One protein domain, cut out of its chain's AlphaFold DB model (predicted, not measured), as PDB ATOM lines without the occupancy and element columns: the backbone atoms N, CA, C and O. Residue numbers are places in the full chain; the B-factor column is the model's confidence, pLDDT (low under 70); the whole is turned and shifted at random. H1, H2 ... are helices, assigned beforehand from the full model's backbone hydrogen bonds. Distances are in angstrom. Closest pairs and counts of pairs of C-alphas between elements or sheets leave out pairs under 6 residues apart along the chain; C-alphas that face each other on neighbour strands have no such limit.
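What this domain is: This is residues 253 to 313 of the 347 residues of the protein "uncharacterized protein LOC114248533" of Bombyx mandarina (UniProt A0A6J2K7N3). Two longer helices, H2 and H4, run opposite ways at a small angle of 22 degrees, close to each other over a short stretch and offset along their length, while two short helices, H1 and H3, lie near each other and away from H4. H4 makes one end of the longest axis, and its last residues, 308 to 311, stick out together with the tail of residues 312 and 313; at another place residues 279 to 284, of which 279 is the last residue of H2, stick out as well. The printed part has 61 residues with four named helices, in the order H1, H2, H3, H4, and no named strand; the class is all helix, and 36 of the 61 printed residues are in the named helices. The whole is compact, with a radius of gyration of the C-alphas of 12.0 A, yet elongated in outline, spanning 38 by 24 by 16 A along its three main axes.

How they stand to each other: The first named helix is H1, residues 258 to 261. It touches H3, residues 287 to 291, but only just, with 3 pairs of C-alphas within 8 A. Their closest C-alphas are those of Lys 258 and Tyr 288, 5.5 A apart, and their centres are 9.9 A apart. H2, residues 268 to 279, follows H1 in the chain and is apart from it, though only just: the closest C-alphas of the two are 8.4 A apart. H2 and H3 are also apart, again only just, with their closest C-alphas 8.4 A apart. H4, residues 297 to 311, is close to H2 but not clearly touching it, with 2 pairs of C-alphas within 8 A. The closest C-alphas of H2 and H4 are those of Arg 271 and Leu 300, 7.0 A apart. The two helices stand at a shallow tilt of 22 degrees and run opposite ways, with their centres 13.1 A apart. H4 is apart from H1 and from H3. In H2, H3 and H4 every backbone O of residue i is within hydrogen-bond range of N of residue i+4 inside the helix; H1, with 4 residues, is too short for such a pair, and its one pair of O i and N i+3 is within range.

Where its parts are: The printed part begins at Asp 253, and H1 runs from Lys 258, with its C-alpha at (161.119, 122.775, 152.805), to Trp 261, a length of 5.2 A from first to last C-alpha. H2 runs from Arg 268, with its C-alpha at (156.446, 136.401, 163.153), to Asp 279, a length of 16.9 A. H3 runs from Pro 287 to Ser 291 and measures 6.2 A. H4 is the longest helix, with 15 residues from Pro 297 to His 311, whose C-alpha is at (145.643, 142.647, 163.538); its length is 21.3 A.

The domain as a whole: The two C-alphas farthest apart are those of Glu 282 and Ala 313, 38.5 A, and the first and last printed C-alphas, of Asp 253 and Ala 313, are 35.5 A apart. Residues 279 to 284, of which 279 belongs to H2, stand free, and so do residues 308 to 313, of which 308 to 311 belong to H4. Without these stretches the body has 49 residues and spans 30 by 19 by 15 A, with a radius of gyration of 10.3 A. The printed part has no cut. The link from H3 to H4 is tight, with 5 residues, and those from H1 to H2 and from H2 to H3 are short, with 6 and 7 residues. The mean pLDDT of the printed part is 83.4; residues 306 to 313 are under 70, and the mean of H4 is 72.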
ATOM      1  N   ASP A 253     162.952 117.858 149.612       89.06
ATOM      2  CA  ASP A 253     162.284 118.651 150.645       89.06
ATOM      3  C   ASP A 253     163.131 118.793 151.918       89.06
ATOM      4  O   ASP A 253     163.115 119.844 152.555       89.06
ATOM      5  N   LEU A 254     163.937 117.782 152.258       88.31
ATOM      6  CA  LEU A 254     164.879 117.854 153.379       88.31
ATOM      7  C   LEU A 254     166.116 118.673 153.008       88.31
ATOM      8  O   LEU A 254     166.546 119.527 153.778       88.31
ATOM      9  N   VAL A 255     166.648 118.475 151.799       86.31
ATOM     10  CA  VAL A 255     167.824 119.219 151.305       86.31
ATOM     11  C   VAL A 255     167.546 120.721 151.226       86.31
ATOM     12  O   VAL A 255     168.402 121.541 151.555       86.31
ATOM     13  N   THR A 256     166.344 121.095 150.792       87.81
ATOM     14  CA  THR A 256     165.923 122.498 150.701       87.81
ATOM     15  C   THR A 256     165.450 123.074 152.036       87.81
ATOM     16  O   THR A 256     165.254 124.286 152.120       87.81
ATOM     17  N   LEU A 257     165.315 122.243 153.078       89.81
ATOM     18  CA  LEU A 257     164.640 122.554 154.347       89.81
ATOM     19  C   LEU A 257     163.160 122.930 154.176       89.81
ATOM     20  O   LEU A 257     162.561 123.519 155.075       89.81
ATOM     21  N   LYS A 258     162.547 122.572 153.046       91.31
ATOM     22  CA  LYS A 258     161.119 122.775 152.805       91.31
ATOM     23  C   LYS A 258     160.278 122.085 153.877       91.31
ATOM     24  O   LYS A 258     159.402 122.729 154.427       91.31
ATOM     25  N   ALA A 259     160.619 120.857 154.267       89.75
ATOM     26  CA  ALA A 259     159.885 120.128 155.309       89.75
ATOM     27  C   ALA A 259     159.821 120.861 156.667       89.75
ATOM     28  O   ALA A 259     158.901 120.633 157.443       89.75
ATOM     29  N   VAL A 260     160.798 121.729 156.962       89.94
ATOM     30  CA  VAL A 260     160.839 122.512 158.207       89.94
ATOM     31  C   VAL A 260     160.049 123.811 158.070       89.94
ATOM     32  O   VAL A 260     159.356 124.212 158.997       89.94
ATOM     33  N   TRP A 261     160.176 124.488 156.928       90.69
ATOM     34  CA  TRP A 261     159.668 125.850 156.741       90.69
ATOM     35  C   TRP A 261     158.300 125.924 156.053       90.69
ATOM     36  O   TRP A 261     157.631 126.956 156.133       90.69
ATOM     37  N   GLU A 262     157.876 124.866 155.368       90.31
ATOM     38  CA  GLU A 262     156.566 124.777 154.729       90.31
ATOM     39  C   GLU A 262     155.450 124.892 155.781       90.31
ATOM     40  O   GLU A 262     155.499 124.284 156.845       90.31
ATOM     41  N   GLY A 263     154.460 125.748 155.517       87.31
ATOM     42  CA  GLY A 263     153.343 126.013 156.433       87.31
ATOM     43  C   GLY A 263     153.621 127.023 157.557       87.31
ATOM     44  O   GLY A 263     152.676 127.634 158.052       87.31
ATOM     45  N   ILE A 264     154.884 127.284 157.916       89.75
ATOM     46  CA  ILE A 264     155.237 128.207 159.019       89.75
ATOM     47  C   ILE A 264     155.792 129.565 158.567       89.75
ATOM     48  O   ILE A 264     156.064 130.433 159.396       89.75
ATOM     49  N   THR A 265     155.922 129.796 157.259       85.75
ATOM     50  CA  THR A 265     156.489 131.032 156.681       85.75
ATOM     51  C   THR A 265     155.754 132.318 157.079       85.75
ATOM     52  O   THR A 265     156.339 133.400 157.034       85.75
ATOM     53  N   ASN A 266     154.492 132.212 157.499       85.19
ATOM     54  CA  ASN A 266     153.671 133.346 157.923       85.19
ATOM     55  C   ASN A 266     153.910 133.759 159.383       85.19
ATOM     56  O   ASN A 266     153.480 134.833 159.798       85.19
ATOM     57  N   LEU A 267     154.602 132.951 160.190       88.94
ATOM     58  CA  LEU A 267     154.839 133.288 161.592       88.94
ATOM     59  C   LEU A 267     155.768 134.503 161.731       88.94
ATOM     60  O   LEU A 267     156.625 134.781 160.887       88.94
ATOM     61  N   ARG A 268     155.593 135.248 162.826       87.06
ATOM     62  CA  ARG A 268     156.446 136.401 163.153       87.06
ATOM     63  C   ARG A 268     157.887 135.969 163.422       87.06
ATOM     64  O   ARG A 268     158.810 136.638 162.978       87.06
ATOM     65  N   SER A 269     158.070 134.820 164.072       90.75
ATOM     66  CA  SER A 269     159.383 134.235 164.370       90.75
ATOM     67  C   SER A 269     160.216 133.981 163.112       90.75
ATOM     68  O   SER A 269     161.398 134.302 163.094       90.75
ATOM     69  N   VAL A 270     159.603 133.472 162.037       90.31
ATOM     70  CA  VAL A 270     160.304 133.200 160.770       90.31
ATOM     71  C   VAL A 270     160.733 134.490 160.074       90.31
ATOM     72  O   VAL A 270     161.809 134.544 159.485       90.31
ATOM     73  N   ARG A 271     159.932 135.556 160.168       87.38
ATOM     74  CA  ARG A 271     160.283 136.872 159.612       87.38
ATOM     75  C   ARG A 271     161.390 137.557 160.400       87.38
ATOM     76  O   ARG A 271     162.306 138.094 159.788       87.38
ATOM     77  N   GLU A 272     161.354 137.476 161.726       89.81
ATOM     78  CA  GLU A 272     162.436 138.006 162.560       89.81
ATOM     79  C   GLU A 272     163.740 137.233 162.331       89.81
ATOM     80  O   GLU A 272     164.800 137.834 162.195       89.81
ATOM     81  N   TYR A 273     163.650 135.909 162.168       91.19
ATOM     82  CA  TYR A 273     164.775 135.081 161.738       91.19
ATOM     83  C   TYR A 273     165.325 135.530 160.378       91.19
ATOM     84  O   TYR A 273     166.534 135.682 160.229       91.19
ATOM     85  N   CYS A 274     164.458 135.796 159.393       90.12
ATOM     86  CA  CYS A 274     164.899 136.288 158.089       90.12
ATOM     87  C   CYS A 274     165.585 137.656 158.192       90.12
ATOM     88  O   CYS A 274     166.631 137.822 157.576       90.12
ATOM     89  N   ARG A 275     165.068 138.594 159.002       90.00
ATOM     90  CA  ARG A 275     165.736 139.881 159.284       90.00
ATOM     91  C   ARG A 275     167.112 139.683 159.898       90.00
ATOM     92  O   ARG A 275     168.099 140.151 159.348       90.00
ATOM     93  N   TRP A 276     167.179 138.909 160.976       91.69
ATOM     94  CA  TRP A 276     168.432 138.630 161.667       91.69
ATOM     95  C   TRP A 276     169.483 138.016 160.733       91.69
ATOM     96  O   TRP A 276     170.667 138.332 160.814       91.69
ATOM     97  N   MET A 277     169.051 137.168 159.800       91.31
ATOM     98  CA  MET A 277     169.943 136.501 158.857       91.31
ATOM     99  C   MET A 277     170.299 137.352 157.618       91.31
ATOM    100  O   MET A 277     171.235 137.018 156.886       91.31
ATOM    101  N   ILE A 278     169.578 138.451 157.366       89.19
ATOM    102  CA  ILE A 278     170.024 139.514 156.449       89.19
ATOM    103  C   ILE A 278     171.194 140.266 157.094       89.19
ATOM    104  O   ILE A 278     172.199 140.487 156.419       89.19
ATOM    105  N   ASP A 279     171.102 140.545 158.398       91.38
ATOM    106  CA  ASP A 279     172.153 141.221 159.170       91.38
ATOM    107  C   ASP A 279     173.406 140.343 159.372       91.38
ATOM    108  O   ASP A 279     174.513 140.863 159.502       91.38
ATOM    109  N   HIS A 280     173.258 139.009 159.342       91.31
ATOM    110  CA  HIS A 280     174.347 138.039 159.535       91.31
ATOM    111  C   HIS A 280     174.575 137.160 158.287       91.31
ATOM    112  O   HIS A 280     174.178 135.989 158.265       91.31
ATOM    113  N   PRO A 281     175.253 137.674 157.241       88.19
ATOM    114  CA  PRO A 281     175.513 136.922 156.010       88.19
ATOM    115  C   PRO A 281     176.550 135.796 156.165       88.19
ATOM    116  O   PRO A 281     176.715 135.002 155.240       88.19
ATOM    117  N   GLU A 282     177.242 135.708 157.306       91.56
ATOM    118  CA  GLU A 282     178.198 134.634 157.618       91.56
ATOM    119  C   GLU A 282     177.518 133.256 157.687       91.56
ATOM    120  O   GLU A 282     178.111 132.227 157.353       91.56
ATOM    121  N   HIS A 283     176.241 133.222 158.076       88.50
ATOM    122  CA  HIS A 283     175.491 131.981 158.200       88.50
ATOM    123  C   HIS A 283     174.840 131.558 156.881       88.50
ATOM    124  O   HIS A 283     174.305 132.354 156.106       88.50
ATOM    125  N   ARG A 284     174.840 130.244 156.634       87.06
ATOM    126  CA  ARG A 284     174.238 129.666 155.433       87.06
ATOM    127  C   ARG A 284     172.718 129.831 155.457       87.06
ATOM    128  O   ARG A 284     172.035 129.253 156.298       87.06
ATOM    129  N   ARG A 285     172.194 130.535 154.454       89.81
ATOM    130  CA  ARG A 285     170.755 130.772 154.302       89.81
ATOM    131  C   ARG A 285     169.989 129.492 153.925       89.81
ATOM    132  O   ARG A 285     170.455 128.756 153.045       89.81
ATOM    133  N   PRO A 286     168.806 129.228 154.518       90.38
ATOM    134  CA  PRO A 286     167.948 128.121 154.111       90.38
ATOM    135  C   PRO A 286     167.521 128.233 152.637       90.38
ATOM    136  O   PRO A 286     166.961 129.263 152.245       90.38
ATOM    137  N   PRO A 287     167.727 127.187 151.812       89.81
ATOM    138  CA  PRO A 287     167.449 127.251 150.377       89.81
ATOM    139  C   PRO A 287     165.978 127.522 150.052       89.81
ATOM    140  O   PRO A 287     165.686 128.300 149.148       89.81
ATOM    141  N   TYR A 288     165.049 126.916 150.799       90.94
ATOM    142  CA  TYR A 288     163.615 127.100 150.586       90.94
ATOM    143  C   TYR A 288     163.168 128.549 150.824       90.94
ATOM    144  O   TYR A 288     162.516 129.139 149.966       90.94
ATOM    145  N   LEU A 289     163.592 129.175 151.926       89.75
ATOM    146  CA  LEU A 289     163.280 130.585 152.195       89.75
ATOM    147  C   LEU A 289     163.913 131.523 151.158       89.75
ATOM    148  O   LEU A 289     163.302 132.521 150.779       89.75
ATOM    149  N   ASN A 290     165.097 131.166 150.650       89.69
ATOM    150  CA  ASN A 290     165.756 131.914 149.585       89.69
ATOM    151  C   ASN A 290     164.977 131.821 148.267       89.69
ATOM    152  O   ASN A 290     164.789 132.826 147.593       89.69
ATOM    153  N   SER A 291     164.452 130.637 147.930       89.00
ATOM    154  CA  SER A 291     163.605 130.451 146.742       89.00
ATOM    155  C   SER A 291     162.286 131.229 146.806       89.00
ATOM    156  O   SER A 291     161.728 131.575 145.770       89.00
ATOM    157  N   LEU A 292     161.813 131.541 148.016       87.12
ATOM    158  CA  LEU A 292     160.620 132.352 148.259       87.12
ATOM    159  C   LEU A 292     160.895 133.866 148.275       87.12
ATOM    160  O   LEU A 292     159.960 134.634 148.496       87.12
ATOM    161  N   GLY A 293     162.148 134.304 148.100       86.69
ATOM    162  CA  GLY A 293     162.516 135.725 148.148       86.69
ATOM    163  C   GLY A 293     162.356 136.363 149.533       86.69
ATOM    164  O   GLY A 293     162.263 137.578 149.654       86.69
ATOM    165  N   MET A 294     162.315 135.565 150.608       84.50
ATOM    166  CA  MET A 294     162.081 136.071 151.974       84.50
ATOM    167  C   MET A 294     163.269 136.860 152.551       84.50
ATOM    168  O   MET A 294     163.131 137.474 153.606       84.50
ATOM    169  N   PHE A 295     164.424 136.835 151.879       86.00
ATOM    170  CA  PHE A 295     165.612 137.610 152.251       86.00
ATOM    171  C   PHE A 295     165.689 138.976 151.568       86.00
ATOM    172  O   PHE A 295     166.614 139.732 151.860       86.00
ATOM    173  N   ASP A 296     164.727 139.315 150.708       86.94
ATOM    174  CA  ASP A 296     164.627 140.657 150.150       86.94
ATOM    175  C   ASP A 296     163.891 141.569 151.144       86.94
ATOM    176  O   ASP A 296     162.742 141.281 151.510       86.94
ATOM    177  N   PRO A 297     164.502 142.687 151.581       83.62
ATOM    178  CA  PRO A 297     163.923 143.549 152.610       83.62
ATOM    179  C   PRO A 297     162.548 144.095 152.199       83.62
ATOM    180  O   PRO A 297     161.630 144.113 153.014       83.62
ATOM    181  N   ALA A 298     162.359 144.418 150.914       83.19
ATOM    182  CA  ALA A 298     161.084 144.897 150.378       83.19
ATOM    183  C   ALA A 298     159.955 143.850 150.469       83.19
ATOM    184  O   ALA A 298     158.820 144.174 150.820       83.19
ATOM    185  N   VAL A 299     160.258 142.577 150.189       82.94
ATOM    186  CA  VAL A 299     159.283 141.474 150.265       82.94
ATOM    187  C   VAL A 299     158.911 141.194 151.720       82.94
ATOM    188  O   VAL A 299     157.749 140.927 152.045       82.94
ATOM    189  N   LEU A 300     159.898 141.282 152.611       82.12
ATOM    190  CA  LEU A 300     159.708 141.063 154.033       82.12
ATOM    191  C   LEU A 300     158.881 142.183 154.680       82.12
ATOM    192  O   LEU A 300     157.965 141.892 155.451       82.12
ATOM    193  N   GLU A 301     159.143 143.443 154.333       80.94
ATOM    194  CA  GLU A 301     158.349 144.592 154.783       80.94
ATOM    195  C   GLU A 301     156.908 144.525 154.284       80.94
ATOM    196  O   GLU A 301     155.989 144.662 155.094       80.94
ATOM    197  N   ALA A 302     156.692 144.198 153.004       81.31
ATOM    198  CA  ALA A 302     155.351 144.017 152.453       81.31
ATOM    199  C   ALA A 302     154.560 142.959 153.246       81.31
ATOM    200  O   ALA A 302     153.433 143.206 153.687       81.31
ATOM    201  N   LYS A 303     155.167 141.798 153.525       75.00
ATOM    202  CA  LYS A 303     154.529 140.744 154.334       75.00
ATOM    203  C   LYS A 303     154.279 141.153 155.788       75.00
ATOM    204  O   LYS A 303     153.287 140.722 156.374       75.00
ATOM    205  N   MET A 304     155.147 141.972 156.382       73.56
ATOM    206  CA  MET A 304     154.920 142.531 157.719       73.56
ATOM    207  C   MET A 304     153.730 143.498 157.721       73.56
ATOM    208  O   MET A 304     152.866 143.379 158.590       73.56
ATOM    209  N   SER A 305     153.633 144.387 156.726       74.75
ATOM    210  CA  SER A 305     152.511 145.326 156.616       74.75
ATOM    211  C   SER A 305     151.168 144.628 156.394       74.75
ATOM    212  O   SER A 305     150.186 145.005 157.029       74.75
ATOM    213  N   PHE A 306     151.124 143.564 155.582       69.69
ATOM    214  CA  PHE A 306     149.889 142.806 155.356       69.69
ATOM    215  C   PHE A 306     149.364 142.160 156.638       69.69
ATOM    216  O   PHE A 306     148.164 142.176 156.879       69.69
ATOM    217  N   GLN A 307     150.229 141.629 157.504       64.44
ATOM    218  CA  GLN A 307     149.757 141.017 158.745       64.44
ATOM    219  C   GLN A 307     149.357 142.033 159.811       64.44
ATOM    220  O   GLN A 307     148.398 141.786 160.544       64.44
ATOM    221  N   ASN A 308     150.047 143.173 159.887       60.78
ATOM    222  CA  ASN A 308     149.626 144.242 160.785       60.78
ATOM    223  C   ASN A 308     148.221 144.732 160.411       60.78
ATOM    224  O   ASN A 308     147.417 144.924 161.307       60.78
ATOM    225  N   GLN A 309     147.859 144.769 159.123       59.41
ATOM    226  CA  GLN A 309     146.490 145.083 158.688       59.41
ATOM    227  C   GLN A 309     145.433 144.051 159.125       59.41
ATOM    228  O   GLN A 309     144.285 144.422 159.339       59.41
ATOM    229  N   TYR A 310     145.787 142.772 159.308       57.19
ATOM    230  CA  TYR A 310     144.863 141.766 159.858       57.19
ATOM    231  C   TYR A 310     144.745 141.820 161.389       57.19
ATOM    232  O   TYR A 310     143.752 141.342 161.934       57.19
ATOM    233  N   HIS A 311     145.733 142.377 162.096       53.28
ATOM    234  CA  HIS A 311     145.643 142.647 163.538       53.28
ATOM    235  C   HIS A 311     145.087 144.043 163.860       53.28
ATOM    236  O   HIS A 311     144.519 144.229 164.930       53.28
ATOM    237  N   GLU A 312     145.202 144.993 162.931       46.31
ATOM    238  CA  GLU A 312     144.620 146.341 162.985       46.31
ATOM    239  C   GLU A 312     143.313 146.459 162.191       46.31
ATOM    240  O   GLU A 312     142.761 147.553 162.061       46.31
ATOM    241  N   ALA A 313     142.769 145.348 161.684       39.59
ATOM    242  CA  ALA A 313     141.357 145.317 161.350       39.59
ATOM    243  C   ALA A 313     140.620 145.702 162.638       39.59
ATOM    244  O   ALA A 313     140.838 145.047 163.665       39.59
TER     245      ALA A 313